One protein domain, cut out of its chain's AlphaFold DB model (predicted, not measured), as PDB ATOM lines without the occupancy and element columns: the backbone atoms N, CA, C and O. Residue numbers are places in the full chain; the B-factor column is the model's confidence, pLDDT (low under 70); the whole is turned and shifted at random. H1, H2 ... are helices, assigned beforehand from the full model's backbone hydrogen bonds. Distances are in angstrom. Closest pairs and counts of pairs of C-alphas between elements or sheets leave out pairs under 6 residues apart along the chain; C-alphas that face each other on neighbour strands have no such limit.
ATOM      1  N   VAL A 259     -37.701 -19.203  49.476       72.75
ATOM      2  CA  VAL A 259     -39.066 -19.727  49.386       72.75
ATOM      3  C   VAL A 259     -39.241 -20.955  50.277       72.75
ATOM      4  O   VAL A 259     -40.171 -20.995  51.077       72.75
ATOM      5  N   ALA A 260     -38.345 -21.944  50.197       71.81
ATOM      6  CA  ALA A 260     -38.475 -23.174  50.976       71.81
ATOM      7  C   ALA A 260     -38.439 -22.933  52.495       71.81
ATOM      8  O   ALA A 260     -39.118 -23.633  53.247       71.81
ATOM      9  N   ARG A 261     -37.676 -21.933  52.951       70.75
ATOM     10  CA  ARG A 261     -37.633 -21.522  54.363       70.75
ATOM     11  C   ARG A 261     -38.908 -20.789  54.793       70.75
ATOM     12  O   ARG A 261     -39.324 -20.947  55.939       70.75
ATOM     13  N   MET A 262     -39.531 -20.028  53.891       66.50
ATOM     14  CA  MET A 262     -40.738 -19.231  54.154       66.50
ATOM     15  C   MET A 262     -42.059 -20.007  53.968       66.50
ATOM     16  O   MET A 262     -43.058 -19.660  54.593       66.50
ATOM     17  N   ASP A 263     -42.070 -21.075  53.164       58.84
ATOM     18  CA  ASP A 263     -43.254 -21.890  52.827       58.84
ATOM     19  C   ASP A 263     -43.944 -22.513  54.059       58.84
ATOM     20  O   ASP A 263     -45.172 -22.569  54.121       58.84
ATOM     21  N   ILE A 264     -43.188 -22.892  55.099       55.00
ATOM     22  CA  ILE A 264     -43.759 -23.428  56.351       55.00
ATOM     23  C   ILE A 264     -44.732 -22.425  56.978       55.00
ATOM     24  O   ILE A 264     -45.868 -22.784  57.273       55.00
ATOM     25  N   GLN A 265     -44.324 -21.159  57.080       48.75
ATOM     26  CA  GLN A 265     -45.087 -20.104  57.757       48.75
ATOM     27  C   GLN A 265     -46.350 -19.692  56.989       48.75
ATOM     28  O   GLN A 265     -47.320 -19.238  57.583       48.75
ATOM     29  N   LEU A 266     -46.354 -19.849  55.664       44.47
ATOM     30  CA  LEU A 266     -47.468 -19.448  54.803       44.47
ATOM     31  C   LEU A 266     -48.484 -20.587  54.596       44.47
ATOM     32  O   LEU A 266     -49.674 -20.351  54.390       44.47
ATOM     33  N   SER A 267     -48.028 -21.839  54.674       43.62
ATOM     34  CA  SER A 267     -48.898 -23.013  54.548       43.62
ATOM     35  C   SER A 267     -49.826 -23.244  55.736       43.62
ATOM     36  O   SER A 267     -50.886 -23.845  55.578       43.62
ATOM     37  N   GLU A 268     -49.468 -22.698  56.894       41.72
ATOM     38  CA  GLU A 268     -50.330 -22.622  58.075       41.72
ATOM     39  C   GLU A 268     -51.473 -21.604  57.898       41.72
ATOM     40  O   GLU A 268     -52.464 -21.653  58.625       41.72
ATOM     41  N   VAL A 269     -51.365 -20.707  56.908       39.41
ATOM     42  CA  VAL A 269     -52.242 -19.541  56.754       39.41
ATOM     43  C   VAL A 269     -53.394 -19.788  55.771       39.41
ATOM     44  O   VAL A 269     -54.545 -19.528  56.119       39.41
ATOM     45  N   ARG A 270     -53.163 -20.308  54.554       46.19
ATOM     46  CA  ARG A 270     -54.240 -20.478  53.545       46.19
ATOM     47  C   ARG A 270     -54.008 -21.696  52.649       46.19
ATOM     48  O   ARG A 270     -53.190 -21.661  51.737       46.19
ATOM     49  N   ALA A 271     -54.749 -22.773  52.904       42.38
ATOM     50  CA  ALA A 271     -54.631 -24.032  52.170       42.38
ATOM     51  C   ALA A 271     -55.618 -24.135  50.992       42.38
ATOM     52  O   ALA A 271     -56.810 -23.866  51.150       42.38
ATOM     53  N   GLY A 272     -55.133 -24.653  49.858       48.41
ATOM     54  CA  GLY A 272     -55.959 -25.333  48.858       48.41
ATOM     55  C   GLY A 272     -56.211 -24.584  47.549       48.41
ATOM     56  O   GLY A 272     -56.371 -23.365  47.510       48.41
ATOM     57  N   LEU A 273     -56.351 -25.353  46.464       47.34
ATOM     58  CA  LEU A 273     -57.131 -24.917  45.304       47.34
ATOM     59  C   LEU A 273     -58.533 -24.470  45.770       47.34
ATOM     60  O   LEU A 273     -59.071 -25.062  46.715       47.34
ATOM     61  N   PRO A 274     -59.170 -23.486  45.105       51.66
ATOM     62  CA  PRO A 274     -60.560 -23.156  45.400       51.66
ATOM     63  C   PRO A 274     -61.418 -24.424  45.308       51.66
ATOM     64  O   PRO A 274     -61.178 -25.265  44.443       51.66
ATOM     65  N   GLY A 275     -62.409 -24.569  46.198       55.81
ATOM     66  CA  GLY A 275     -63.135 -25.829  46.413       55.81
ATOM     67  C   GLY A 275     -63.540 -26.546  45.121       55.81
ATOM     68  O   GLY A 275     -63.233 -27.718  44.964       55.81
ATOM     69  N   TRP A 276     -64.111 -25.825  44.150       56.00
ATOM     70  CA  TRP A 276     -64.525 -26.366  42.848       56.00
ATOM     71  C   TRP A 276     -63.371 -26.937  42.000       56.00
ATOM     72  O   TRP A 276     -63.558 -27.933  41.304       56.00
ATOM     73  N   ALA A 277     -62.170 -26.359  42.067       57.97
ATOM     74  CA  ALA A 277     -61.009 -26.845  41.327       57.97
ATOM     75  C   ALA A 277     -60.489 -28.175  41.900       57.97
ATOM     76  O   ALA A 277     -60.086 -29.040  41.127       57.97
ATOM     77  N   ASN A 278     -60.600 -28.404  43.218       61.97
ATOM     78  CA  ASN A 278     -60.315 -29.720  43.811       61.97
ATOM     79  C   ASN A 278     -61.237 -30.815  43.251       61.97
ATOM     80  O   ASN A 278     -60.782 -31.932  43.008       61.97
ATOM     81  N   TYR A 279     -62.518 -30.507  43.016       70.50
ATOM     82  CA  TYR A 279     -63.451 -31.465  42.412       70.50
ATOM     83  C   TYR A 279     -63.114 -31.753  40.961       70.50
ATOM     84  O   TYR A 279     -63.115 -32.917  40.583       70.50
ATOM     85  N   LEU A 280     -62.779 -30.736  40.166       69.06
ATOM     86  CA  LEU A 280     -62.361 -30.957  38.781       69.06
ATOM     87  C   LEU A 280     -61.126 -31.852  38.714       69.06
ATOM     88  O   LEU A 280     -61.140 -32.844  37.992       69.06
ATOM     89  N   VAL A 281     -60.097 -31.554  39.512       70.38
ATOM     90  CA  VAL A 281     -58.892 -32.388  39.621       70.38
ATOM     91  C   VAL A 281     -59.262 -33.824  40.014       70.38
ATOM     92  O   VAL A 281     -58.786 -34.762  39.383       70.38
ATOM     93  N   ALA A 282     -60.175 -34.018  40.972       73.38
ATOM     94  CA  ALA A 282     -60.646 -35.350  41.356       73.38
ATOM     95  C   ALA A 282     -61.400 -36.085  40.228       73.38
ATOM     96  O   ALA A 282     -61.193 -37.283  40.050       73.38
ATOM     97  N   ILE A 283     -62.226 -35.400  39.426       77.19
ATOM     98  CA  ILE A 283     -62.888 -36.004  38.253       77.19
ATOM     99  C   ILE A 283     -61.840 -36.459  37.243       77.19
ATOM    100  O   ILE A 283     -61.858 -37.605  36.793       77.19
ATOM    101  N   TYR A 284     -60.919 -35.562  36.890       76.06
ATOM    102  CA  TYR A 284     -59.862 -35.857  35.932       76.06
ATOM    103  C   TYR A 284     -58.979 -37.001  36.405       76.06
ATOM    104  O   TYR A 284     -58.645 -37.858  35.600       76.06
ATOM    105  N   PHE A 285     -58.665 -37.074  37.697       74.56
ATOM    106  CA  PHE A 285     -57.903 -38.182  38.258       74.56
ATOM    107  C   PHE A 285     -58.559 -39.542  37.986       74.56
ATOM    108  O   PHE A 285     -57.897 -40.471  37.530       74.56
ATOM    109  N   VAL A 286     -59.868 -39.667  38.220       76.25
ATOM    110  CA  VAL A 286     -60.546 -40.966  38.077       76.25
ATOM    111  C   VAL A 286     -60.871 -41.302  36.611       76.25
ATOM    112  O   VAL A 286     -60.952 -42.479  36.236       76.25
ATOM    113  N   VAL A 287     -61.050 -40.287  35.760       78.69
ATOM    114  CA  VAL A 287     -61.406 -40.468  34.342       78.69
ATOM    115  C   VAL A 287     -60.171 -40.555  33.441       78.69
ATOM    116  O   VAL A 287     -60.076 -41.500  32.666       78.69
ATOM    117  N   GLU A 288     -59.240 -39.607  33.568       76.25
ATOM    118  CA  GLU A 288     -58.056 -39.393  32.723       76.25
ATOM    119  C   GLU A 288     -56.797 -39.076  33.568       76.25
ATOM    120  O   GLU A 288     -56.232 -37.979  33.469       76.25
ATOM    121  N   PRO A 289     -56.302 -40.022  34.392       69.06
ATOM    122  CA  PRO A 289     -55.212 -39.765  35.339       69.06
ATOM    123  C   PRO A 289     -53.938 -39.256  34.660       69.06
ATOM    124  O   PRO A 289     -53.253 -38.399  35.202       69.06
ATOM    125  N   LYS A 290     -53.643 -39.713  33.436       68.75
ATOM    126  CA  LYS A 290     -52.464 -39.264  32.677       68.75
ATOM    127  C   LYS A 290     -52.540 -37.797  32.250       68.75
ATOM    128  O   LYS A 290     -51.509 -37.143  32.144       68.75
ATOM    129  N   ARG A 291     -53.743 -37.267  32.003       67.19
ATOM    130  CA  ARG A 291     -53.922 -35.870  31.577       67.19
ATOM    131  C   ARG A 291     -53.856 -34.898  32.742       67.19
ATOM    132  O   ARG A 291     -53.601 -33.725  32.517       67.19
ATOM    133  N   ILE A 292     -54.033 -35.355  33.981       67.31
ATOM    134  CA  ILE A 292     -54.007 -34.481  35.160       67.31
ATOM    135  C   ILE A 292     -52.686 -33.698  35.261       67.31
ATOM    136  O   ILE A 292     -52.699 -32.507  35.560       67.31
ATOM    137  N   ALA A 293     -51.573 -34.317  34.862       59.50
ATOM    138  CA  ALA A 293     -50.254 -33.697  34.814       59.50
ATOM    139  C   ALA A 293     -50.154 -32.537  33.808       59.50
ATOM    140  O   ALA A 293     -49.478 -31.546  34.076       59.50
ATOM    141  N   GLN A 294     -50.912 -32.612  32.711       57.47
ATOM    142  CA  GLN A 294     -51.035 -31.562  31.692       57.47
ATOM    143  C   GLN A 294     -52.050 -30.468  32.089       57.47
ATOM    144  O   GLN A 294     -52.055 -29.373  31.536       57.47
ATOM    145  N   LEU A 295     -52.945 -30.761  33.038       58.16
ATOM    146  CA  LEU A 295     -53.984 -29.835  33.510       58.16
ATOM    147  C   LEU A 295     -53.508 -28.955  34.663       58.16
ATOM    148  O   LEU A 295     -53.944 -27.811  34.790       58.16
ATOM    149  N   ILE A 296     -52.645 -29.513  35.510       57.69
ATOM    150  CA  ILE A 296     -52.109 -28.886  36.723       57.69
ATOM    151  C   ILE A 296     -50.911 -27.971  36.409       57.69
ATOM    152  O   ILE A 296     -50.393 -27.308  37.302       57.69
ATOM    153  N   THR A 297     -50.475 -27.886  35.153       55.31
ATOM    154  CA  THR A 297     -49.257 -27.173  34.758       55.31
ATOM    155  C   THR A 297     -49.501 -25.693  34.442       55.31
ATOM    156  O   THR A 297     -49.638 -25.317  33.284       55.31
ATOM    157  N   PRO A 298     -49.368 -24.785  35.422       51.44
ATOM    158  CA  PRO A 298     -48.627 -23.570  35.167       51.44
ATOM    159  C   PRO A 298     -47.297 -23.679  35.901       51.44
ATOM    160  O   PRO A 298     -47.232 -23.947  37.105       51.44
ATOM    161  N   GLU A 299     -46.225 -23.487  35.139       51.91
ATOM    162  CA  GLU A 299     -44.888 -23.244  35.654       51.91
ATOM    163  C   GLU A 299     -44.972 -22.353  36.909       51.91
ATOM    164  O   GLU A 299     -45.577 -21.281  36.877       51.91
ATOM    165  N   LYS A 300     -44.329 -22.798  37.998       53.81
ATOM    166  CA  LYS A 300     -44.030 -22.029  39.225       53.81
ATOM    167  C   LYS A 300     -45.019 -22.046  40.402       53.81
ATOM    168  O   LYS A 300     -44.767 -21.309  41.348       53.81
ATOM    169  N   ASN A 301     -46.071 -22.875  40.445       60.66
ATOM    170  CA  ASN A 301     -46.988 -22.858  41.605       60.66
ATOM    171  C   ASN A 301     -46.904 -24.101  42.530       60.66
ATOM    172  O   ASN A 301     -47.635 -25.071  42.313       60.66
ATOM    173  N   PRO A 302     -46.079 -24.092  43.600       61.41
ATOM    174  CA  PRO A 302     -45.966 -25.227  44.527       61.41
ATOM    175  C   PRO A 302     -47.241 -25.497  45.337       61.41
ATOM    176  O   PRO A 302     -47.515 -26.638  45.695       61.41
ATOM    177  N   PHE A 303     -48.091 -24.498  45.581       62.75
ATOM    178  CA  PHE A 303     -49.287 -24.677  46.412       62.75
ATOM    179  C   PHE A 303     -50.314 -25.633  45.796       62.75
ATOM    180  O   PHE A 303     -51.036 -26.324  46.520       62.75
ATOM    181  N   ILE A 304     -50.370 -25.706  44.464       66.31
ATOM    182  CA  ILE A 304     -51.238 -26.654  43.761       66.31
ATOM    183  C   ILE A 304     -50.742 -28.081  44.000       66.31
ATOM    184  O   ILE A 304     -51.523 -28.933  44.420       66.31
ATOM    185  N   PHE A 305     -49.441 -28.322  43.822       70.81
ATOM    186  CA  PHE A 305     -48.822 -29.624  44.085       70.81
ATOM    187  C   PHE A 305     -48.914 -30.021  45.558       70.81
ATOM    188  O   PHE A 305     -49.202 -31.171  45.853       70.81
ATOM    189  N   LYS A 306     -48.790 -29.076  46.490       70.12
ATOM    190  CA  LYS A 306     -48.996 -29.320  47.922       70.12
ATOM    191  C   LYS A 306     -50.434 -29.703  48.259       70.12
ATOM    192  O   LYS A 306     -50.658 -30.662  48.997       70.12
ATOM    193  N   SER A 307     -51.412 -28.984  47.699       66.31
ATOM    194  CA  SER A 307     -52.842 -29.324  47.818       66.31
ATOM    195  C   SER A 307     -53.111 -30.721  47.281       66.31
ATOM    196  O   SER A 307     -53.930 -31.457  47.827       66.31
ATOM    197  N   ILE A 308     -52.372 -31.071  46.231       71.38
ATOM    198  CA  ILE A 308     -52.396 -32.381  45.640       71.38
ATOM    199  C   ILE A 308     -51.839 -33.436  46.602       71.38
ATOM    200  O   ILE A 308     -52.556 -34.312  47.080       71.38
ATOM    201  N   CYS A 309     -50.574 -33.316  46.961       73.75
ATOM    202  CA  CYS A 309     -49.892 -34.199  47.892       73.75
ATOM    203  C   CYS A 309     -50.665 -34.407  49.207       73.75
ATOM    204  O   CYS A 309     -50.682 -35.509  49.734       73.75
ATOM    205  N   SER A 310     -51.372 -33.385  49.694       68.38
ATOM    206  CA  SER A 310     -52.135 -33.445  50.949       68.38
ATOM    207  C   SER A 310     -53.539 -34.054  50.815       68.38
ATOM    208  O   SER A 310     -54.245 -34.191  51.813       68.38
ATOM    209  N   ASN A 311     -54.006 -34.365  49.603       68.25
ATOM    210  CA  ASN A 311     -55.358 -34.872  49.405       68.25
ATOM    211  C   ASN A 311     -55.420 -36.389  49.652       68.25
ATOM    212  O   ASN A 311     -54.739 -37.150  48.957       68.25
ATOM    213  N   PRO A 312     -56.307 -36.876  50.535       66.00
ATOM    214  CA  PRO A 312     -56.366 -38.297  50.872       66.00
ATOM    215  C   PRO A 312     -56.645 -39.236  49.694       66.00
ATOM    216  O   PRO A 312     -56.303 -40.413  49.771       66.00
ATOM    217  N   LEU A 313     -57.256 -38.742  48.609       67.50
ATOM    218  CA  LEU A 313     -57.557 -39.551  47.427       67.50
ATOM    219  C   LEU A 313     -56.291 -40.021  46.694       67.50
ATOM    220  O   LEU A 313     -56.305 -41.092  46.097       67.50
ATOM    221  N   TYR A 314     -55.211 -39.241  46.725       73.69
ATOM    222  CA  TYR A 314     -54.031 -39.501  45.895       73.69
ATOM    223  C   TYR A 314     -52.695 -39.220  46.589       73.69
ATOM    224  O   TYR A 314     -51.647 -39.493  46.013       73.69
ATOM    225  N   GLN A 315     -52.702 -38.806  47.860       74.12
ATOM    226  CA  GLN A 315     -51.490 -38.673  48.674       74.12
ATOM    227  C   GLN A 315     -50.643 -39.959  48.712       74.12
ATOM    228  O   GLN A 315     -49.434 -39.879  48.888       74.12
ATOM    229  N   HIS A 316     -51.252 -41.138  48.534       82.00
ATOM    230  CA  HIS A 316     -50.554 -42.430  48.501       82.00
ATOM    231  C   HIS A 316     -50.395 -43.016  47.088       82.00
ATOM    232  O   HIS A 316     -49.786 -44.079  46.947       82.00
ATOM    233  N   ASP A 317     -50.915 -42.357  46.046       82.88
ATOM    234  CA  ASP A 317     -50.750 -42.800  44.660       82.88
ATOM    235  C   ASP A 317     -49.390 -42.341  44.121       82.88
ATOM    236  O   ASP A 317     -49.250 -41.337  43.423       82.88
ATOM    237  N   LEU A 318     -48.353 -43.098  44.480       85.44
ATOM    238  CA  LEU A 318     -46.971 -42.783  44.120       85.44
ATOM    239  C   LEU A 318     -46.744 -42.762  42.605       85.44
ATOM    240  O   LEU A 318     -45.897 -42.012  42.130       85.44
ATOM    241  N   LYS A 319     -47.519 -43.537  41.838       85.38
ATOM    242  CA  LYS A 319     -47.423 -43.533  40.377       85.38
ATOM    243  C   LYS A 319     -47.893 -42.192  39.821       85.38
ATOM    244  O   LYS A 319     -47.170 -41.581  39.040       85.38
ATOM    245  N   LEU A 320     -49.053 -41.717  40.276       81.25
ATOM    246  CA  LEU A 320     -49.552 -40.396  39.908       81.25
ATOM    247  C   LEU A 320     -48.558 -39.300  40.290       81.25
ATOM    248  O   LEU A 320     -48.258 -38.438  39.470       81.25
ATOM    249  N   LEU A 321     -48.066 -39.311  41.529       85.12
ATOM    250  CA  LEU A 321     -47.142 -38.282  42.009       85.12
ATOM    251  C   LEU A 321     -45.876 -38.213  41.146       85.12
ATOM    252  O   LEU A 321     -45.342 -37.135  40.921       85.12
ATOM    253  N   ILE A 322     -45.424 -39.337  40.602       87.12
ATOM    254  CA  ILE A 322     -44.240 -39.386  39.739       87.12
ATOM    255  C   ILE A 322     -44.556 -38.935  38.322       87.12
ATOM    256  O   ILE A 322     -43.774 -38.183  37.744       87.12
ATOM    257  N   ASP A 323     -45.708 -39.328  37.779       82.50
ATOM    258  CA  ASP A 323     -46.200 -38.800  36.504       82.50
ATOM    259  C   ASP A 323     -46.325 -37.264  36.583       82.50
ATOM    260  O   ASP A 323     -45.851 -36.553  35.699       82.50
ATOM    261  N   LEU A 324     -46.841 -36.738  37.700       80.06
ATOM    262  CA  LEU A 324     -46.870 -35.305  37.997       80.06
ATOM    263  C   LEU A 324     -45.466 -34.698  38.099       80.06
ATOM    264  O   LEU A 324     -45.242 -33.620  37.560       80.06
ATOM    265  N   ALA A 325     -44.515 -35.359  38.766       85.06
ATOM    266  CA  ALA A 325     -43.150 -34.850  38.909       85.06
ATOM    267  C   ALA A 325     -42.406 -34.774  37.565       85.06
ATOM    268  O   ALA A 325     -41.645 -33.830  37.344       85.06
ATOM    269  N   ASN A 326     -42.627 -35.741  36.668       83.75
ATOM    270  CA  ASN A 326     -42.025 -35.745  35.334       83.75
ATOM    271  C   ASN A 326     -42.460 -34.507  34.526       83.75
ATOM    272  O   ASN A 326     -41.613 -33.847  33.924       83.75
ATOM    273  N   GLU A 327     -43.747 -34.159  34.580       78.00
ATOM    274  CA  GLU A 327     -44.329 -33.033  33.830       78.00
ATOM    275  C   GLU A 327     -44.181 -31.677  34.543       78.00
ATOM    276  O   GLU A 327     -44.219 -30.618  33.916       78.00
ATOM    277  N   ALA A 328     -44.017 -31.676  35.866       76.25
ATOM    278  CA  ALA A 328     -43.910 -30.451  36.644       76.25
ATOM    279  C   ALA A 328     -42.559 -29.741  36.462       76.25
ATOM    280  O   ALA A 328     -41.507 -30.366  36.312       76.25
ATOM    281  N   GLY A 329     -42.581 -28.411  36.599       76.44
ATOM    282  CA  GLY A 329     -41.376 -27.606  36.804       76.44
ATOM    283  C   GLY A 329     -40.760 -27.800  38.198       76.44
ATOM    284  O   GLY A 329     -41.277 -28.545  39.034       76.44
ATOM    285  N   ILE A 330     -39.675 -27.068  38.474       81.12
ATOM    286  CA  ILE A 330     -38.859 -27.197  39.699       81.12
ATOM    287  C   ILE A 330     -39.678 -27.223  40.994       81.12
ATOM    288  O   ILE A 330     -39.479 -28.079  41.849       81.12
ATOM    289  N   TRP A 331     -40.667 -26.338  41.100       78.75
ATOM    290  CA  TRP A 331     -41.488 -26.183  42.294       78.75
ATOM    291  C   TRP A 331     -42.415 -27.368  42.554       78.75
ATOM    292  O   TRP A 331     -42.525 -27.810  43.694       78.75
ATOM    293  N   GLY A 332     -43.034 -27.930  41.513       79.12
ATOM    294  CA  GLY A 332     -43.858 -29.128  41.676       79.12
ATOM    295  C   GLY A 332     -43.019 -30.350  42.040       79.12
ATOM    296  O   GLY A 332     -43.391 -31.104  42.935       79.12
ATOM    297  N   ARG A 333     -41.832 -30.490  41.431       87.19
ATOM    298  CA  ARG A 333     -40.867 -31.548  41.775       87.19
ATOM    299  C   ARG A 333     -40.394 -31.451  43.226       87.19
ATOM    300  O   ARG A 333     -40.309 -32.477  43.898       87.19
ATOM    301  N   ILE A 334     -40.134 -30.238  43.723       86.38
ATOM    302  CA  ILE A 334     -39.769 -29.997  45.128       86.38
ATOM    303  C   ILE A 334     -40.911 -30.415  46.062       86.38
ATOM    304  O   ILE A 334     -40.665 -31.148  47.014       86.38
ATOM    305  N   GLU A 335     -42.153 -30.000  45.797       82.06
ATOM    306  CA  GLU A 335     -43.295 -30.345  46.661       82.06
ATOM    307  C   GLU A 335     -43.598 -31.842  46.683       82.06
ATOM    308  O   GLU A 335     -43.824 -32.415  47.748       82.06
ATOM    309  N   ILE A 336     -43.530 -32.505  45.527       86.88
ATOM    310  CA  ILE A 336     -43.713 -33.956  45.450       86.88
ATOM    311  C   ILE A 336     -42.598 -34.675  46.216       86.88
ATOM    312  O   ILE A 336     -42.875 -35.594  46.983       86.88
ATOM    313  N   THR A 337     -41.346 -34.232  46.070       90.44
ATOM    314  CA  THR A 337     -40.213 -34.785  46.828       90.44
ATOM    315  C   THR A 337     -40.408 -34.623  48.334       90.44
ATOM    316  O   THR A 337     -40.301 -35.607  49.063       90.44
ATOM    317  N   LYS A 338     -40.768 -33.416  48.797       85.94
ATOM    318  CA  LYS A 338     -41.091 -33.141  50.208       85.94
ATOM    319  C   LYS A 338     -42.166 -34.096  50.726       85.94
ATOM    320  O   LYS A 338     -42.017 -34.667  51.800       85.94
ATOM    321  N   HIS A 339     -43.237 -34.285  49.960       85.81
ATOM    322  CA  HIS A 339     -44.334 -35.170  50.343       85.81
ATOM    323  C   HIS A 339     -43.899 -36.630  50.470       85.81
ATOM    324  O   HIS A 339     -44.200 -37.282  51.467       85.81
ATOM    325  N   ILE A 340     -43.146 -37.147  49.496       88.94
ATOM    326  CA  ILE A 340     -42.650 -38.527  49.551       88.94
ATOM    327  C   ILE A 340     -41.675 -38.704  50.729       88.94
ATOM    328  O   ILE A 340     -41.720 -39.741  51.389       88.94
ATOM    329  N   LEU A 341     -40.854 -37.695  51.053       86.25
ATOM    330  CA  LEU A 341     -40.012 -37.702  52.257       86.25
ATOM    331  C   LEU A 341     -40.856 -37.779  53.540       86.25
ATOM    332  O   LEU A 341     -40.546 -38.588  54.411       86.25
ATOM    333  N   ILE A 342     -41.954 -37.018  53.632       82.00
ATOM    334  CA  ILE A 342     -42.895 -37.088  54.766       82.00
ATOM    335  C   ILE A 342     -43.488 -38.494  54.902       82.00
ATOM    336  O   ILE A 342     -43.477 -39.064  55.992       82.00
ATOM    337  N   LEU A 343     -43.955 -39.086  53.799       83.62
ATOM    338  CA  LEU A 343     -44.453 -40.464  53.801       83.62
ATOM    339  C   LEU A 343     -43.368 -41.466  54.213       83.62
ATOM    340  O   LEU A 343     -43.648 -42.432  54.922       83.62
ATOM    341  N   TYR A 344     -42.130 -41.260  53.769       84.38
ATOM    342  CA  TYR A 344     -41.012 -42.147  54.077       84.38
ATOM    343  C   TYR A 344     -40.664 -42.131  55.568       84.38
ATOM    344  O   TYR A 344     -40.373 -43.180  56.145       84.38
ATOM    345  N   SER A 345     -40.764 -40.962  56.198       75.81
ATOM    346  CA  SER A 345     -40.513 -40.777  57.626       75.81
ATOM    347  C   SER A 345     -41.671 -41.198  58.539       75.81
ATOM    348  O   SER A 345     -41.489 -41.216  59.756       75.81
ATOM    349  N   ASP A 346     -42.836 -41.576  58.005       74.44
ATOM    350  CA  ASP A 346     -43.947 -42.074  58.823       74.44
ATOM    351  C   ASP A 346     -43.607 -43.440  59.457       74.44
ATOM    352  O   ASP A 346     -43.306 -44.447  58.793       74.44
ATOM    353  N   ARG A 347     -43.678 -43.484  60.791       66.88
ATOM    354  CA  ARG A 347     -43.367 -44.670  61.596       66.88
ATOM    355  C   ARG A 347     -44.331 -45.829  61.363       66.88
ATOM    356  O   ARG A 347     -43.937 -46.978  61.533       66.88
ATOM    357  N   ASN A 348     -45.558 -45.551  60.931       68.81
ATOM    358  CA  ASN A 348     -46.596 -46.570  60.767       68.81
ATOM    359  C   ASN A 348     -46.491 -47.342  59.442       68.81
ATOM    360  O   ASN A 348     -47.232 -48.302  59.211       68.81
ATOM    361  N   ASN A 349     -45.565 -46.948  58.566       73.69
ATOM    362  CA  ASN A 349     -45.406 -47.559  57.256       73.69
ATOM    363  C   ASN A 349     -44.621 -48.875  57.300       73.69
ATOM    364  O   ASN A 349     -43.554 -48.984  57.902       73.69
ATOM    365  N   ARG A 350     -45.129 -49.886  56.582       79.25
ATOM    366  CA  ARG A 350     -44.446 -51.178  56.396       79.25
ATOM    367  C   ARG A 350     -43.124 -50.985  55.645       79.25
ATOM    368  O   ARG A 350     -43.055 -50.176  54.720       79.25
ATOM    369  N   LEU A 351     -42.116 -51.808  55.950       78.81
ATOM    370  CA  LEU A 351     -40.807 -51.777  55.277       78.81
ATOM    371  C   LEU A 351     -40.921 -51.847  53.745       78.81
ATOM    372  O   LEU A 351     -40.253 -51.094  53.048       78.81
ATOM    373  N   SER A 352     -41.797 -52.702  53.211       80.69
ATOM    374  CA  SER A 352     -42.019 -52.816  51.763       80.69
ATOM    375  C   SER A 352     -42.506 -51.511  51.127       80.69
ATOM    376  O   SER A 352     -42.074 -51.165  50.031       80.69
ATOM    377  N   TYR A 353     -43.364 -50.760  51.823       84.38
ATOM    378  CA  TYR A 353     -43.817 -49.448  51.367       84.38
ATOM    379  C   TYR A 353     -42.694 -48.410  51.467       84.38
ATOM    380  O   TYR A 353     -42.506 -47.639  50.535       84.38
ATOM    381  N   ARG A 354     -41.870 -48.445  52.525       82.62
ATOM    382  CA  ARG A 354     -40.677 -47.583  52.635       82.62
ATOM    383  C   ARG A 354     -39.659 -47.825  51.516       82.62
ATOM    384  O   ARG A 354     -39.139 -46.865  50.958       82.62
ATOM    385  N   LEU A 355     -39.402 -49.082  51.149       84.88
ATOM    386  CA  LEU A 355     -38.532 -49.422  50.015       84.88
ATOM    387  C   LEU A 355     -39.103 -48.907  48.690       84.88
ATOM    388  O   LEU A 355     -38.368 -48.376  47.862       84.88
ATOM    389  N   LEU A 356     -40.422 -49.012  48.506       87.81
ATOM    390  CA  LEU A 356     -41.098 -48.447  47.343       87.81
ATOM    391  C   LEU A 356     -40.951 -46.916  47.298       87.81
ATOM    392  O   LEU A 356     -40.628 -46.366  46.250       87.81
ATOM    393  N   LEU A 357     -41.126 -46.231  48.432       90.44
ATOM    394  CA  LEU A 357     -40.912 -44.785  48.546       90.44
ATOM    395  C   LEU A 357     -39.474 -44.389  48.183       90.44
ATOM    396  O   LEU A 357     -39.302 -43.395  47.489       90.44
ATOM    397  N   LEU A 358     -38.455 -45.174  48.558       89.62
ATOM    398  CA  LEU A 358     -37.062 -44.920  48.156       89.62
ATOM    399  C   LEU A 358     -36.856 -45.001  46.639       89.62
ATOM    400  O   LEU A 358     -36.164 -44.151  46.088       89.62
ATOM    401  N   LEU A 359     -37.479 -45.968  45.955       91.44
ATOM    402  CA  LEU A 359     -37.423 -46.058  44.488       91.44
ATOM    403  C   LEU A 359     -38.006 -44.804  43.828       91.44
ATOM    404  O   LEU A 359     -37.456 -44.280  42.860       91.44
ATOM    405  N   TYR A 360     -39.107 -44.298  44.376       91.88
ATOM    406  CA  TYR A 360     -39.743 -43.086  43.878       91.88
ATOM    407  C   TYR A 360     -38.968 -41.814  44.246       91.88
ATOM    408  O   TYR A 360     -38.838 -40.927  43.405       91.88
ATOM    409  N   LEU A 361     -38.369 -41.748  45.441       92.75
ATOM    410  CA  LEU A 361     -37.435 -40.681  45.813       92.75
ATOM    411  C   LEU A 361     -36.225 -40.650  44.885       92.75
ATOM    412  O   LEU A 361     -35.867 -39.566  44.438       92.75
ATOM    413  N   LYS A 362     -35.652 -41.810  44.525       94.00
ATOM    414  CA  LYS A 362     -34.543 -41.895  43.562       94.00
ATOM    415  C   LYS A 362     -34.911 -41.192  42.258       94.00
ATOM    416  O   LYS A 362     -34.166 -40.336  41.788       94.00
ATOM    417  N   ARG A 363     -36.102 -41.480  41.721       94.25
ATOM    418  CA  ARG A 363     -36.599 -40.837  40.498       94.25
ATOM    419  C   ARG A 363     -36.825 -39.332  40.669       94.25
ATOM    420  O   ARG A 363     -36.461 -38.559  39.788       94.25
ATOM    421  N   CYS A 364     -37.415 -38.899  41.781       93.38
ATOM    422  CA  CYS A 364     -37.621 -37.475  42.057       93.38
ATOM    423  C   CYS A 364     -36.298 -36.709  42.197       93.38
ATOM    424  O   CYS A 364     -36.156 -35.621  41.639       93.38
ATOM    425  N   PHE A 365     -35.317 -37.285  42.895       95.38
ATOM    426  CA  PHE A 365     -33.972 -36.730  42.994       95.38
ATOM    427  C   PHE A 365     -33.322 -36.646  41.616       95.38
ATOM    428  O   PHE A 365     -32.821 -35.586  41.264       95.38
ATOM    429  N   GLU A 366     -33.401 -37.696  40.796       95.50
ATOM    430  CA  GLU A 366     -32.871 -37.693  39.427       95.50
ATOM    431  C   GLU A 366     -33.423 -36.510  38.612       95.50
ATOM    432  O   GLU A 366     -32.662 -35.723  38.047       95.50
ATOM    433  N   LEU A 367     -34.748 -36.318  38.632       93.19
ATOM    434  CA  LEU A 367     -35.431 -35.215  37.948       93.19
ATOM    435  C   LEU A 367     -35.005 -33.825  38.450       93.19
ATOM    436  O   LEU A 367     -35.008 -32.866  37.675       93.19
ATOM    437  N   LEU A 368     -34.686 -33.691  39.739       93.38
ATOM    438  CA  LEU A 368     -34.240 -32.435  40.349       93.38
ATOM    439  C   LEU A 368     -32.753 -32.160  40.082       93.38
ATOM    440  O   LEU A 368     -32.393 -31.033  39.742       93.38
ATOM    441  N   ILE A 369     -31.890 -33.173  40.165       93.94
ATOM    442  CA  ILE A 369     -30.446 -33.040  39.922       93.94
ATOM    443  C   ILE A 369     -30.148 -32.782  38.441       93.94
ATOM    444  O   ILE A 369     -29.266 -31.979  38.127       93.94
ATOM    445  N   GLN A 370     -30.936 -33.348  37.521       92.44
ATOM    446  CA  GLN A 370     -30.847 -33.053  36.084       92.44
ATOM    447  C   GLN A 370     -31.056 -31.566  35.748       92.44
ATOM    448  O   GLN A 370     -30.623 -31.117  34.687       92.44
ATOM    449  N   MET A 371     -31.655 -30.779  36.652       89.19
ATOM    450  CA  MET A 371     -31.784 -29.327  36.492       89.19
ATOM    451  C   MET A 371     -30.453 -28.581  36.670       89.19
ATOM    452  O   MET A 371     -30.380 -27.402  36.332       89.19
ATOM    453  N   LYS A 372     -29.406 -29.252  37.179       91.12
ATOM    454  CA  LYS A 372     -28.045 -28.718  37.379       91.12
ATOM    455  C   LYS A 372     -28.009 -27.437  38.216       91.12
ATOM    456  O   LYS A 372     -27.242 -26.523  37.931       91.12
ATOM    457  N   ARG A 373     -28.841 -27.383  39.256       91.50
ATOM    458  CA  ARG A 373     -28.975 -26.229  40.149       91.50
ATOM    459  C   ARG A 373     -28.389 -26.512  41.538       91.50
ATOM    460  O   ARG A 373     -28.870 -27.431  42.203       91.50
ATOM    461  N   PRO A 374     -27.374 -25.755  41.997       92.62
ATOM    462  CA  PRO A 374     -26.706 -26.029  43.271       92.62
ATOM    463  C   PRO A 374     -27.616 -25.788  44.483       92.62
ATOM    464  O   PRO A 374     -27.559 -26.530  45.460       92.62
ATOM    465  N   ASP A 375     -28.503 -24.798  44.408       91.56
ATOM    466  CA  ASP A 375     -29.459 -24.445  45.461       91.56
ATOM    467  C   ASP A 375     -30.543 -25.515  45.677       91.56
ATOM    468  O   ASP A 375     -30.988 -25.722  46.806       91.56
ATOM    469  N   VAL A 376     -30.913 -26.254  44.627       91.50
ATOM    470  CA  VAL A 376     -31.777 -27.443  44.733       91.50
ATOM    471  C   VAL A 376     -31.090 -28.550  45.521       91.50
ATOM    472  O   VAL A 376     -31.714 -29.166  46.379       91.50
ATOM    473  N   LEU A 377     -29.807 -28.801  45.259       92.31
ATOM    474  CA  LEU A 377     -29.061 -29.839  45.968       92.31
ATOM    475  C   LEU A 377     -28.877 -29.482  47.451       92.31
ATOM    476  O   LEU A 377     -29.080 -30.346  48.303       92.31
ATOM    477  N   VAL A 378     -28.606 -28.207  47.766       91.19
ATOM    478  CA  VAL A 378     -28.635 -27.712  49.156       91.19
ATOM    479  C   VAL A 378     -29.989 -27.997  49.802       91.19
ATOM    480  O   VAL A 378     -30.043 -28.556  50.893       91.19
ATOM    481  N   LEU A 379     -31.086 -27.653  49.120       88.81
ATOM    482  CA  LEU A 379     -32.432 -27.871  49.641       88.81
ATOM    483  C   LEU A 379     -32.712 -29.353  49.931       88.81
ATOM    484  O   LEU A 379     -33.315 -29.661  50.956       88.81
ATOM    485  N   LEU A 380     -32.301 -30.257  49.036       90.00
ATOM    486  CA  LEU A 380     -32.495 -31.697  49.205       90.00
ATOM    487  C   LEU A 380     -31.760 -32.221  50.439       90.00
ATOM    488  O   LEU A 380     -32.369 -32.909  51.255       90.00
ATOM    489  N   ILE A 381     -30.488 -31.848  50.603       88.31
ATOM    490  CA  ILE A 381     -29.694 -32.253  51.767       88.31
ATOM    491  C   ILE A 381     -30.310 -31.671  53.045       88.31
ATOM    492  O   ILE A 381     -30.551 -32.420  53.988       88.31
ATOM    493  N   ASP A 382     -30.655 -30.379  53.060       84.44
ATOM    494  CA  ASP A 382     -31.283 -29.720  54.213       84.44
ATOM    495  C   ASP A 382     -32.613 -30.395  54.615       84.44
ATOM    496  O   ASP A 382     -32.911 -30.512  55.803       84.44
ATOM    497  N   GLN A 383     -33.417 -30.871  53.654       79.94
ATOM    498  CA  GLN A 383     -34.685 -31.568  53.926       79.94
ATOM    499  C   GLN A 383     -34.513 -32.995  54.451       79.94
ATOM    500  O   GLN A 383     -35.418 -33.514  55.106       79.94
ATOM    501  N   MET A 384     -33.375 -33.631  54.176       80.81
ATOM    502  CA  MET A 384     -33.046 -34.946  54.724       80.81
ATOM    503  C   MET A 384     -32.608 -34.862  56.195       80.81
ATOM    504  O   MET A 384     -32.643 -35.883  56.882       80.81
ATOM    505  N   ILE A 385     -32.225 -33.675  56.693       76.75
ATOM    506  CA  ILE A 385     -31.828 -33.458  58.091       76.75
ATOM    507  C   ILE A 385     -33.098 -33.315  58.965       76.75
ATOM    508  O   ILE A 385     -33.864 -32.355  58.835       76.75
ATOM    509  N   PRO A 386     -33.359 -34.252  59.888       59.59
ATOM    510  CA  PRO A 386     -34.617 -34.397  60.593       59.59
ATOM    511  C   PRO A 386     -34.653 -33.511  61.842       59.59
ATOM    512  O   PRO A 386     -34.733 -34.001  62.959       59.59
ATOM    513  N   TRP A 387     -34.688 -32.190  61.672       47.75
ATOM    514  CA  TRP A 387     -35.178 -31.305  62.747       47.75
ATOM    515  C   TRP A 387     -36.713 -31.241  62.775       47.75
ATOM    516  O   TRP A 387     -37.296 -30.600  63.644       47.75
ATOM    517  N   ARG A 388     -37.389 -31.880  61.808       49.38
ATOM    518  CA  ARG A 388     -38.841 -31.751  61.584       49.38
ATOM    519  C   ARG A 388     -39.605 -33.056  61.395       49.38
ATOM    520  O   ARG A 388     -40.811 -33.006  61.186       49.38
ATOM    521  N   MET A 389     -38.943 -34.208  61.463       47.59
ATOM    522  CA  MET A 389     -39.606 -35.502  61.302       47.59
ATOM    523  C   MET A 389     -39.200 -36.415  62.451       47.59
ATOM    524  O   MET A 389     -38.061 -36.864  62.547       47.59
ATOM    525  N   GLU A 390     -40.129 -36.607  63.385       40.28
ATOM    526  CA  GLU A 390     -39.891 -37.334  64.622       40.28
ATOM    527  C   GLU A 390     -39.527 -38.803  64.354       40.28
ATOM    528  O   GLU A 390     -40.385 -39.647  64.116       40.28
ATOM    529  N   GLY A 391     -38.253 -39.129  64.572       44.88
ATOM    530  CA  GLY A 391     -37.716 -40.451  64.902       44.88
ATOM    531  C   GLY A 391     -37.624 -41.477  63.779       44.88
ATOM    532  O   GLY A 391     -38.610 -42.085  63.392       44.88
ATOM    533  N   GLU A 392     -36.386 -41.744  63.367       53.00
ATOM    534  CA  GLU A 392     -35.727 -43.061  63.383       53.00
ATOM    535  C   GLU A 392     -34.338 -42.921  62.736       53.00
ATOM    536  O   GLU A 392     -34.206 -42.443  61.613       53.00
ATOM    537  N   HIS A 393     -33.287 -43.383  63.422       51.28
ATOM    538  CA  HIS A 393     -31.898 -43.273  62.957       51.28
ATOM    539  C   HIS A 393     -31.571 -44.174  61.744       51.28
ATOM    540  O   HIS A 393     -30.601 -43.915  61.037       51.28
ATOM    541  N   GLY A 394     -32.362 -45.228  61.493       53.53
ATOM    542  CA  GLY A 394     -32.118 -46.195  60.412       53.53
ATOM    543  C   GLY A 394     -32.513 -45.707  59.014       53.53
ATOM    544  O   GLY A 394     -31.970 -46.189  58.024       53.53
ATOM    545  N   ASN A 395     -33.415 -44.727  58.923       70.56
ATOM    546  CA  ASN A 395     -33.962 -44.225  57.656       70.56
ATOM    547  C   ASN A 395     -32.983 -43.282  56.927       70.56
ATOM    548  O   ASN A 395     -32.957 -43.212  55.701       70.56
ATOM    549  N   ILE A 396     -32.117 -42.609  57.682       77.25
ATOM    550  CA  ILE A 396     -31.153 -41.626  57.172       77.25
ATOM    551  C   ILE A 396     -30.127 -42.273  56.236       77.25
ATOM    552  O   ILE A 396     -29.786 -41.700  55.205       77.25
ATOM    553  N   LYS A 397     -29.674 -43.487  56.572       82.88
ATOM    554  CA  LYS A 397     -28.689 -44.222  55.775       82.88
ATOM    555  C   LYS A 397     -29.167 -44.434  54.342       82.88
ATOM    556  O   LYS A 397     -28.498 -44.032  53.399       82.88
ATOM    557  N   TRP A 398     -30.357 -45.010  54.192       85.56
ATOM    558  CA  TRP A 398     -30.936 -45.306  52.884       85.56
ATOM    559  C   TRP A 398     -31.215 -44.045  52.068       85.56
ATOM    560  O   TRP A 398     -31.062 -44.069  50.851       85.56
ATOM    561  N   LEU A 399     -31.592 -42.942  52.723       87.56
ATOM    562  CA  LEU A 399     -31.749 -41.646  52.066       87.56
ATOM    563  C   LEU A 399     -30.410 -41.119  51.535       87.56
ATOM    564  O   LEU A 399     -30.342 -40.720  50.375       87.56
ATOM    565  N   GLY A 400     -29.357 -41.148  52.360       89.56
ATOM    566  CA  GLY A 400     -28.002 -40.755  51.964       89.56
ATOM    567  C   GLY A 400     -27.491 -41.576  50.782       89.56
ATOM    568  O   GLY A 400     -27.090 -41.005  49.771       89.56
ATOM    569  N   SER A 401     -27.609 -42.906  50.851       90.19
ATOM    570  CA  SER A 401     -27.218 -43.786  49.745       90.19
ATOM    571  C   SER A 401     -28.034 -43.522  48.474       90.19
ATOM    572  O   SER A 401     -27.475 -43.450  47.385       90.19
ATOM    573  N   CYS A 402     -29.351 -43.317  48.601       91.81
ATOM    574  CA  CYS A 402     -30.235 -43.019  47.472       91.81
ATOM    575  C   CYS A 402     -29.818 -41.733  46.743       91.81
ATOM    576  O   CYS A 402     -29.671 -41.738  45.520       91.81
ATOM    577  N   LEU A 403     -29.570 -40.641  47.479       93.88
ATOM    578  CA  LEU A 403     -29.080 -39.402  46.876       93.88
ATOM    579  C   LEU A 403     -27.672 -39.587  46.287       93.88
ATOM    580  O   LEU A 403     -27.416 -39.111  45.185       93.88
ATOM    581  N   GLY A 404     -26.781 -40.307  46.973       93.75
ATOM    582  CA  GLY A 404     -25.425 -40.575  46.489       93.75
ATOM    583  C   GLY A 404     -25.387 -41.352  45.173       93.75
ATOM    584  O   GLY A 404     -24.652 -40.971  44.266       93.75
ATOM    585  N   GLU A 405     -26.227 -42.377  45.015       92.94
ATOM    586  CA  GLU A 405     -26.391 -43.082  43.737       92.94
ATOM    587  C   GLU A 405     -26.855 -42.139  42.620       92.94
ATOM    588  O   GLU A 405     -26.296 -42.154  41.525       92.94
ATOM    589  N   VAL A 406     -27.838 -41.276  42.894       94.25
ATOM    590  CA  VAL A 406     -28.330 -40.305  41.904       94.25
ATOM    591  C   VAL A 406     -27.243 -39.308  41.516       94.25
ATOM    592  O   VAL A 406     -27.085 -39.003  40.334       94.25
ATOM    593  N   LEU A 407     -26.476 -38.802  42.486       93.69
ATOM    594  CA  LEU A 407     -25.361 -37.894  42.220       93.69
ATOM    595  C   LEU A 407     -24.296 -38.570  41.354       93.69
ATOM    596  O   LEU A 407     -23.852 -37.974  40.376       93.69
ATOM    597  N   GLN A 408     -23.943 -39.819  41.658       91.06
ATOM    598  CA  GLN A 408     -23.005 -40.603  40.859       91.06
ATOM    599  C   GLN A 408     -23.486 -40.780  39.409       91.06
ATOM    600  O   GLN A 408     -22.673 -40.734  38.489       91.06
ATOM    601  N   GLU A 409     -24.787 -40.991  39.201       89.12
ATOM    602  CA  GLU A 409     -25.376 -41.240  37.881       89.12
ATOM    603  C   GLU A 409     -25.594 -39.955  37.057       89.12
ATOM    604  O   GLU A 409     -25.532 -39.999  35.826       89.12
ATOM    605  N   THR A 410     -25.872 -38.815  37.702       90.06
ATOM    606  CA  THR A 410     -26.426 -37.629  37.010       90.06
ATOM    607  C   THR A 410     -25.711 -36.306  37.265       90.06
ATOM    608  O   THR A 410     -25.840 -35.384  36.451       90.06
ATOM    609  N   ALA A 411     -24.979 -36.163  38.371       90.38
ATOM    610  CA  ALA A 411     -24.383 -34.885  38.736       90.38
ATOM    611  C   ALA A 411     -23.066 -34.631  37.992       90.38
ATOM    612  O   ALA A 411     -22.350 -35.536  37.569       90.38
ATOM    613  N   SER A 412     -22.729 -33.350  37.851       89.69
ATOM    614  CA  SER A 412     -21.421 -32.916  37.352       89.69
ATOM    615  C   SER A 412     -20.537 -32.461  38.517       89.69
ATOM    616  O   SER A 412     -21.066 -31.937  39.501       89.69
ATOM    617  N   PRO A 413     -19.199 -32.581  38.427       89.31
ATOM    618  CA  PRO A 413     -18.310 -32.105  39.488       89.31
ATOM    619  C   PRO A 413     -18.467 -30.607  39.796       89.31
ATOM    620  O   PRO A 413     -18.382 -30.204  40.954       89.31
ATOM    621  N   SER A 414     -18.747 -29.776  38.781       90.94
ATOM    622  CA  SER A 414     -18.979 -28.336  38.963       90.94
ATOM    623  C   SER A 414     -20.223 -28.046  39.800       90.94
ATOM    624  O   SER A 414     -20.177 -27.165  40.650       90.94
ATOM    625  N   LEU A 415     -21.296 -28.826  39.626       92.88
ATOM    626  CA  LEU A 415     -22.513 -28.694  40.429       92.88
ATOM    627  C   LEU A 415     -22.227 -28.912  41.920       92.88
ATOM    628  O   LEU A 415     -22.698 -28.143  42.754       92.88
ATOM    629  N   ILE A 416     -21.440 -29.941  42.251       93.06
ATOM    630  CA  ILE A 416     -21.048 -30.234  43.636       93.06
ATOM    631  C   ILE A 416     -20.224 -29.081  44.211       93.06
ATOM    632  O   ILE A 416     -20.525 -28.587  45.296       93.06
ATOM    633  N   LYS A 417     -19.233 -28.599  43.453       92.25
ATOM    634  CA  LYS A 417     -18.394 -27.466  43.851       92.25
ATOM    635  C   LYS A 417     -19.214 -26.209  44.150       92.25
ATOM    636  O   LYS A 417     -19.020 -25.570  45.181       92.25
ATOM    637  N   GLU A 418     -20.122 -25.849  43.246       93.44
ATOM    638  CA  GLU A 418     -20.986 -24.676  43.391       93.44
ATOM    639  C   GLU A 418     -21.937 -24.816  44.581       93.44
ATOM    640  O   GLU A 418     -22.116 -23.856  45.328       93.44
ATOM    641  N   MET A 419     -22.488 -26.016  44.800       93.88
ATOM    642  CA  MET A 419     -23.350 -26.321  45.941       93.88
ATOM    643  C   MET A 419     -22.637 -26.064  47.270       93.88
ATOM    644  O   MET A 419     -23.136 -25.270  48.067       93.88
ATOM    645  N   PHE A 420     -21.439 -26.617  47.481       90.69
ATOM    646  CA  PHE A 420     -20.657 -26.327  48.689       90.69
ATOM    647  C   PHE A 420     -20.258 -24.847  48.798       90.69
ATOM    648  O   PHE A 420     -20.174 -24.320  49.904       90.69
ATOM    649  N   GLY A 421     -20.064 -24.149  47.672       87.38
ATOM    650  CA  GLY A 421     -19.756 -22.716  47.655       87.38
ATOM    651  C   GLY A 421     -20.889 -21.819  48.172       87.38
ATOM    652  O   GLY A 421     -20.618 -20.748  48.720       87.38
ATOM    653  N   ILE A 422     -22.149 -22.241  48.027       88.25
ATOM    654  CA  ILE A 422     -23.324 -21.483  48.493       88.25
ATOM    655  C   ILE A 422     -23.954 -22.054  49.768       88.25
ATOM    656  O   ILE A 422     -24.789 -21.387  50.391       88.25
ATOM    657  N   TRP A 423     -23.584 -23.272  50.167       86.88
ATOM    658  CA  TRP A 423     -24.174 -23.941  51.319       86.88
ATOM    659  C   TRP A 423     -23.671 -23.336  52.630       86.88
ATOM    660  O   TRP A 423     -22.551 -23.561  53.081       86.88
ATOM    661  N   LYS A 424     -24.534 -22.534  53.258       75.31
ATOM    662  CA  LYS A 424     -24.318 -21.965  54.593       75.31
ATOM    663  C   LYS A 424     -25.031 -22.840  55.622       75.31
ATOM    664  O   LYS A 424     -26.173 -22.550  55.975       75.31
ATOM    665  N   THR A 425     -24.393 -23.930  56.037       67.62
ATOM    666  CA  THR A 425     -25.003 -24.965  56.887       67.62
ATOM    667  C   THR A 425     -25.176 -24.493  58.339       67.62
ATOM    668  O   THR A 425     -24.177 -24.202  58.994       67.62
ATOM    669  N   PRO A 426     -26.404 -24.447  58.896       59.25
ATOM    670  CA  PRO A 426     -26.628 -24.042  60.287       59.25
ATOM    671  C   PRO A 426     -26.579 -25.209  61.301       59.25
ATOM    672  O   PRO A 426     -26.706 -24.967  62.496       59.25
ATOM    673  N   TYR A 427     -26.383 -26.459  60.854       68.25
ATOM    674  CA  TYR A 427     -26.528 -27.685  61.668       68.25
ATOM    675  C   TYR A 427     -25.234 -28.507  61.808       68.25
ATOM    676  O   TYR A 427     -25.260 -29.732  61.804       68.25
ATOM    677  N   LEU A 428     -24.078 -27.852  61.930       67.25
ATOM    678  CA  LEU A 428     -22.768 -28.526  62.026       67.25
ATOM    679  C   LEU A 428     -22.607 -29.428  63.271       67.25
ATOM    680  O   LEU A 428     -21.675 -30.227  63.344       67.25
ATOM    681  N   GLN A 429     -23.530 -29.308  64.229       68.31
ATOM    682  CA  GLN A 429     -23.624 -30.110  65.451       68.31
ATOM    683  C   GLN A 429     -24.711 -31.198  65.355       68.31
ATOM    684  O   GLN A 429     -25.246 -31.624  66.376       68.31
ATOM    685  N   ASP A 430     -25.088 -31.640  64.150       71.62
ATOM    686  CA  ASP A 430     -26.087 -32.698  63.945       71.62
ATOM    687  C   ASP A 430     -25.456 -33.995  63.406       71.62
ATOM    688  O   ASP A 430     -24.954 -34.041  62.283       71.62
ATOM    689  N   HIS A 431     -25.556 -35.081  64.183       73.62
ATOM    690  CA  HIS A 431     -25.135 -36.446  63.805       73.62
ATOM    691  C   HIS A 431     -25.830 -36.984  62.547       73.62
ATOM    692  O   HIS A 431     -25.388 -37.952  61.929       73.62
ATOM    693  N   THR A 432     -26.975 -36.420  62.183       78.00
ATOM    694  CA  THR A 432     -27.707 -36.802  60.979       78.00
ATOM    695  C   THR A 432     -27.031 -36.264  59.732       78.00
ATOM    696  O   THR A 432     -26.893 -36.998  58.755       78.00
ATOM    697  N   LEU A 433     -26.591 -35.005  59.774       81.38
ATOM    698  CA  LEU A 433     -25.858 -34.395  58.672       81.38
ATOM    699  C   LEU A 433     -24.603 -35.219  58.364       81.38
ATOM    700  O   LEU A 433     -24.369 -35.567  57.211       81.38
ATOM    701  N   GLU A 434     -23.865 -35.609  59.402       83.62
ATOM    702  CA  GLU A 434     -22.714 -36.509  59.297       83.62
ATOM    703  C   GLU A 434     -23.033 -37.792  58.530       83.62
ATOM    704  O   GLU A 434     -22.376 -38.119  57.542       83.62
ATOM    705  N   LYS A 435     -24.072 -38.507  58.974       82.88
ATOM    706  CA  LYS A 435     -24.476 -39.790  58.395       82.88
ATOM    707  C   LYS A 435     -24.909 -39.643  56.947       82.88
ATOM    708  O   LYS A 435     -24.574 -40.499  56.138       82.88
ATOM    709  N   ILE A 436     -25.628 -38.570  56.611       87.06
ATOM    710  CA  ILE A 436     -26.038 -38.285  55.231       87.06
ATOM    711  C   ILE A 436     -24.804 -38.063  54.358       87.06
ATOM    712  O   ILE A 436     -24.674 -38.705  53.320       87.06
ATOM    713  N   LEU A 437     -23.886 -37.193  54.786       89.62
ATOM    714  CA  LEU A 437     -22.671 -36.878  54.036       89.62
ATOM    715  C   LEU A 437     -21.780 -38.110  53.837       89.62
ATOM    716  O   LEU A 437     -21.266 -38.325  52.737       89.62
ATOM    717  N   PHE A 438     -21.645 -38.932  54.879       86.69
ATOM    718  CA  PHE A 438     -20.894 -40.181  54.844       86.69
ATOM    719  C   PHE A 438     -21.531 -41.216  53.906       86.69
ATOM    720  O   PHE A 438     -20.847 -41.776  53.053       86.69
ATOM    721  N   GLU A 439     -22.839 -41.454  54.008       89.19
ATOM    722  CA  GLU A 439     -23.528 -42.448  53.172       89.19
ATOM    723  C   GLU A 439     -23.623 -42.005  51.706       89.19
ATOM    724  O   GLU A 439     -23.519 -42.848  50.818       89.19
ATOM    725  N   ILE A 440     -23.721 -40.696  51.429       92.19
ATOM    726  CA  ILE A 440     -23.562 -40.172  50.064       92.19
ATOM    727  C   ILE A 440     -22.164 -40.506  49.545       92.19
ATOM    728  O   ILE A 440     -22.042 -41.082  48.466       92.19
ATOM    729  N   ARG A 441     -21.117 -40.194  50.323       89.88
ATOM    730  CA  ARG A 441     -19.724 -40.449  49.937       89.88
ATOM    731  C   ARG A 441     -19.484 -41.916  49.581       89.88
ATOM    732  O   ARG A 441     -18.846 -42.183  48.571       89.88
ATOM    733  N   LEU A 442     -20.007 -42.863  50.366       87.75
ATOM    734  CA  LEU A 442     -19.851 -44.303  50.103       87.75
ATOM    735  C   LEU A 442     -20.407 -44.742  48.737       87.75
ATOM    736  O   LEU A 442     -19.931 -45.727  48.169       87.75
ATOM    737  N   CYS A 443     -21.404 -44.034  48.210       89.44
ATOM    738  CA  CYS A 443     -21.988 -44.311  46.899       89.44
ATOM    739  C   CYS A 443     -21.213 -43.665  45.740       89.44
ATOM    740  O   CYS A 443     -21.352 -44.113  44.599       89.44
ATOM    741  N   LEU A 444     -20.391 -42.648  46.016       87.94
ATOM    742  CA  LEU A 444     -19.565 -41.980  45.017       87.94
ATOM    743  C   LEU A 444     -18.314 -42.827  44.742       87.94
ATOM    744  O   LEU A 444     -17.387 -42.878  45.548       87.94
ATOM    745  N   LYS A 445     -18.294 -43.537  43.611       77.06
ATOM    746  CA  LYS A 445     -17.206 -44.467  43.262       77.06
ATOM    747  C   LYS A 445     -16.061 -43.750  42.549       77.06
ATOM    748  O   LYS A 445     -16.293 -42.930  41.658       77.06
ATOM    749  N   GLU A 446     -14.827 -44.152  42.854       63.28
ATOM    750  CA  GLU A 446     -13.679 -43.876  41.987       63.28
ATOM    751  C   GLU A 446     -13.806 -44.699  40.693       63.28
ATOM    752  O   GLU A 446     -13.543 -45.898  40.666       63.28
ATOM    753  N   ASP A 447     -14.227 -44.047  39.614       58.91
ATOM    754  CA  ASP A 447     -14.106 -44.541  38.239       58.91
ATOM    755  C   ASP A 447     -13.532 -43.402  37.378       58.91
ATOM    756  O   ASP A 447     -13.725 -42.230  37.712       58.91
ATOM    757  N   ASP A 448     -12.841 -43.696  36.275       53.62
ATOM    758  CA  ASP A 448     -12.067 -42.715  35.489       53.62
ATOM    759  C   ASP A 448     -12.914 -41.521  34.998       53.62
ATOM    760  O   ASP A 448     -12.412 -40.408  34.844       53.62
ATOM    761  N   LYS A 449     -14.228 -41.715  34.813       55.78
ATOM    762  CA  LYS A 449     -15.184 -40.640  34.481       55.78
ATOM    763  C   LYS A 449     -15.658 -39.812  35.684       55.78
ATOM    764  O   LYS A 449     -16.046 -38.660  35.503       55.78
ATOM    765  N   HIS A 450     -15.644 -40.375  36.891       56.19
ATOM    766  CA  HIS A 450     -16.321 -39.830  38.079       56.19
ATOM    767  C   HIS A 450     -15.383 -39.535  39.255       56.19
ATOM    768  O   HIS A 450     -15.825 -38.979  40.258       56.19
ATOM    769  N   ARG A 451     -14.076 -39.798  39.123       63.12
ATOM    770  CA  ARG A 451     -13.049 -39.465  40.127       63.12
ATOM    771  C   ARG A 451     -13.082 -37.997  40.558       63.12
ATOM    772  O   ARG A 451     -12.856 -37.663  41.718       63.12
ATOM    773  N   CYS A 452     -13.432 -37.113  39.627       79.38
ATOM    774  CA  CYS A 452     -13.580 -35.687  39.900       79.38
ATOM    775  C   CYS A 452     -14.774 -35.379  40.819       79.38
ATOM    776  O   CYS A 452     -14.737 -34.382  41.526       79.38
ATOM    777  N   LEU A 453     -15.824 -36.203  40.826       86.62
ATOM    778  CA  LEU A 453     -17.029 -35.945  41.611       86.62
ATOM    779  C   LEU A 453     -16.821 -36.279  43.091       86.62
ATOM    780  O   LEU A 453     -17.076 -35.423  43.935       86.62
ATOM    781  N   LEU A 454     -16.268 -37.463  43.390       88.75
ATOM    782  CA  LEU A 454     -15.849 -37.824  44.751       88.75
ATOM    783  C   LEU A 454     -14.829 -36.814  45.290       88.75
ATOM    784  O   LEU A 454     -14.985 -36.330  46.404       88.75
ATOM    785  N   SER A 455     -13.843 -36.412  44.479       87.75
ATOM    786  CA  SER A 455     -12.857 -35.407  44.894       87.75
ATOM    787  C   SER A 455     -13.489 -34.059  45.258       87.75
ATOM    788  O   SER A 455     -13.066 -33.454  46.239       87.75
ATOM    789  N   GLN A 456     -14.479 -33.576  44.495       90.81
ATOM    790  CA  GLN A 456     -15.179 -32.327  44.825       90.81
ATOM    791  C   GLN A 456     -16.075 -32.474  46.059       90.81
ATOM    792  O   GLN A 456     -16.193 -31.533  46.841       90.81
ATOM    793  N   TRP A 457     -16.680 -33.647  46.254       92.38
ATOM    794  CA  TRP A 457     -17.453 -33.956  47.454       92.38
ATOM    795  C   TRP A 457     -16.572 -33.957  48.708       92.38
ATOM    796  O   TRP A 457     -16.874 -33.272  49.683       92.38
ATOM    797  N   ASP A 458     -15.439 -34.656  48.641       90.75
ATOM    798  CA  ASP A 458     -14.466 -34.769  49.723       90.75
ATOM    799  C   ASP A 458     -13.849 -33.405  50.080       90.75
ATOM    800  O   ASP A 458     -13.770 -33.043  51.256       90.75
ATOM    801  N   GLU A 459     -13.472 -32.605  49.076       89.12
ATOM    802  CA  GLU A 459     -13.004 -31.226  49.270       89.12
ATOM    803  C   GLU A 459     -14.082 -30.351  49.936       89.12
ATOM    804  O   GLU A 459     -13.782 -29.584  50.854       89.12
ATOM    805  N   GLY A 460     -15.341 -30.497  49.517       89.25
ATOM    806  CA  GLY A 460     -16.486 -29.793  50.090       89.25
ATOM    807  C   GLY A 460     -16.718 -30.108  51.569       89.25
ATOM    808  O   GLY A 460     -16.794 -29.184  52.380       89.25
ATOM    809  N   ILE A 461     -16.768 -31.394  51.941       89.06
ATOM    810  CA  ILE A 461     -16.934 -31.834  53.340       89.06
ATOM    811  C   ILE A 461     -15.778 -31.324  54.206       89.06
ATOM    812  O   ILE A 461     -16.011 -30.784  55.289       89.06
ATOM    813  N   ILE A 462     -14.535 -31.450  53.725       86.69
ATOM    814  CA  ILE A 462     -13.358 -30.947  54.442       86.69
ATOM    815  C   ILE A 462     -13.478 -29.438  54.670       86.69
ATOM    816  O   ILE A 462     -13.257 -28.978  55.786       86.69
ATOM    817  N   ASN A 463     -13.853 -28.660  53.654       84.06
ATOM    818  CA  ASN A 463     -13.984 -27.207  53.788       84.06
ATOM    819  C   ASN A 463     -15.106 -26.804  54.756       84.06
ATOM    820  O   ASN A 463     -14.921 -25.868  55.541       84.06
ATOM    821  N   LEU A 464     -16.234 -27.525  54.749       82.81
ATOM    822  CA  LEU A 464     -17.314 -27.325  55.720       82.81
ATOM    823  C   LEU A 464     -16.851 -27.564  57.158       82.81
ATOM    824  O   LEU A 464     -17.243 -26.816  58.049       82.81
ATOM    825  N   TRP A 465     -16.020 -28.582  57.383       81.62
ATOM    826  CA  TRP A 465     -15.479 -28.900  58.703       81.62
ATOM    827  C   TRP A 465     -14.341 -27.959  59.130       81.62
ATOM    828  O   TRP A 465     -14.302 -27.505  60.272       81.62
ATOM    829  N   LEU A 466     -13.439 -27.599  58.211       75.81
ATOM    830  CA  LEU A 466     -12.290 -26.737  58.498       75.81
ATOM    831  C   LEU A 466     -12.703 -25.321  58.902       75.81
ATOM    832  O   LEU A 466     -12.032 -24.708  59.729       75.81
ATOM    833  N   HIS A 467     -13.773 -24.768  58.330       73.06
ATOM    834  CA  HIS A 467     -14.156 -23.382  58.594       73.06
ATOM    835  C   HIS A 467     -14.511 -23.120  60.081       73.06
ATOM    836  O   HIS A 467     -13.920 -22.208  60.666       73.06
ATOM    837  N   PRO A 468     -15.379 -23.912  60.743       67.88
ATOM    838  CA  PRO A 468     -15.606 -23.844  62.193       67.88
ATOM    839  C   PRO A 468     -14.347 -24.085  63.032       67.88
ATOM    840  O   PRO A 468     -14.099 -23.336  63.979       67.88
ATOM    841  N   VAL A 469     -13.531 -25.084  62.667       66.31
ATOM    842  CA  VAL A 469     -12.263 -25.393  63.355       66.31
ATOM    843  C   VAL A 469     -11.340 -24.170  63.334       66.31
ATOM    844  O   VAL A 469     -10.827 -23.742  64.364       66.31
ATOM    845  N   LEU A 470     -11.187 -23.524  62.176       65.81
ATOM    846  CA  LEU A 470     -10.394 -22.304  62.040       65.81
ATOM    847  C   LEU A 470     -10.995 -21.121  62.814       65.81
ATOM    848  O   LEU A 470     -10.251 -20.387  63.460       65.81
ATOM    849  N   GLN A 471     -12.319 -20.928  62.789       63.81
ATOM    850  CA  GLN A 471     -12.982 -19.858  63.550       63.81
ATOM    851  C   GLN A 471     -12.721 -19.967  65.058       63.81
ATOM    852  O   GLN A 471     -12.395 -18.953  65.679       63.81
ATOM    853  N   MET A 472     -12.771 -21.179  65.622       59.69
ATOM    854  CA  MET A 472     -12.403 -21.444  67.019       59.69
ATOM    855  C   MET A 472     -10.982 -20.968  67.334       59.69
ATOM    856  O   MET A 472     -10.731 -20.359  68.367       59.69
ATOM    857  N   HIS A 473     -10.042 -21.219  66.425       56.16
ATOM    858  CA  HIS A 473      -8.638 -20.873  66.627       56.16
ATOM    859  C   HIS A 473      -8.330 -19.381  66.445       56.16
ATOM    860  O   HIS A 473      -7.295 -18.907  66.922       56.16
ATOM    861  N   PHE A 474      -9.195 -18.628  65.758       54.91
ATOM    862  CA  PHE A 474      -9.024 -17.186  65.556       54.91
ATOM    863  C   PHE A 474      -9.818 -16.320  66.547       54.91
ATOM    864  O   PHE A 474      -9.445 -15.160  66.739       54.91
ATOM    865  N   MET A 475     -10.870 -16.842  67.190       49.16
ATOM    866  CA  MET A 475     -11.668 -16.097  68.172       49.16
ATOM    867  C   MET A 475     -11.209 -16.373  69.611       49.16
ATOM    868  O   MET A 475     -11.279 -17.489  70.105       49.16
ATOM    869  N   LYS A 476     -10.745 -15.320  70.302       45.97
ATOM    870  CA  LYS A 476     -10.295 -15.330  71.711       45.97
ATOM    871  C   LYS A 476     -11.452 -15.321  72.729       45.97
ATOM    872  O   LYS A 476     -11.290 -14.758  73.811       45.97
ATOM    873  N   ASP A 477     -12.611 -15.885  72.407       41.72
ATOM    874  CA  ASP A 477     -13.704 -15.949  73.380       41.72
ATOM    875  C   ASP A 477     -13.528 -17.188  74.261       41.72
ATOM    876  O   ASP A 477     -13.759 -18.324  73.856       41.72
TER     877      ASP A 477
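AT A GLANCE: This is residues 259 to 477 of the 604 residues of an uncharacterized protein of Sporosarcina sp. P16b (UniProt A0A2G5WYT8). The helices stack in two rows along the longest axis, and the chain winds from one row to the other: H4, H6, H8 and H10 make one row, H5, H7, H9 and H11 the other. H3, with H2 beyond it, packs on H5 at one end of the stack, H12 covers the other end, where residues 469 to 477 stick out, and H1 lies near H8 on the side. The class is all helix: 219 residues are printed, with twelve named helices, H1 to H12 in order along the chain, and no named strand. The whole is compact, with a radius of gyration of the C-alphas of 18.8 A and spans of 62 by 45 by 34 A.

HOW THE PARTS SIT: H1, residues 259 to 267, touches no helix. H2, residues 275 to 287, and H3, residues 289 to 295, form a helical hairpin; the closest C-alphas, of Tyr 284 and Ile 292, are 6.1 A apart. H3 touches H5, residues 318 to 327, at Ala 293 and Leu 324, with C-alphas 4.9 A apart. H4, residues 302 to 309, touches H6, residues 330 to 345, with the closest C-alphas, of Pro 302 and Trp 331, 5.1 A apart. H5, H6, H7 (residues 351 to 369), H8 (residues 374 to 384) and H9 (residues 395 to 410) form an up and down bundle, each running against the one before it. The hub, H7, touches H5, H6, H8 and H9; it only just touches H8, only at the corner, with 3 pairs of C-alphas within 8 A. H9 touches H11, residues 431 to 443, at a steep tilt of 40 degrees; the closest C-alphas, of Gly 404 and Ile 440, are 4.1 A apart. H10, residues 413 to 422, touches H8, and also H12, residues 451 to 474, at a shallow tilt of 21 degrees. Every O i to N i+4 pair is within hydrogen-bond range in H2 and H4 to H10; the others have 3 of 5 in H1, 1 of 3 in H3, with 3 of 4 O i to N i+3 pairs, 8 of 9 in H11 and 19 of 20 in H12.

IN THESE COORDINATES: H1 begins at C-alpha 259, (-39.066, -19.727, 49.386). H7 is 26.3 A long, H9 22.9 A and H6 22.6 A. H12, 34.0 A long with a kink of 27 degrees near residue 468, ends at C-alpha 474, (-9.024, -17.186, 65.556).

THE WHOLE: The C-alphas farthest apart, of Val 287 and Lys 476, are 68.1 A apart. The printed part has no cut and no long link. The mean pLDDT of the printed part is 75.9, and it is under 70, low confidence, for instance in residues 262 to 278, residues 289 to 304 and residues 468 to 477.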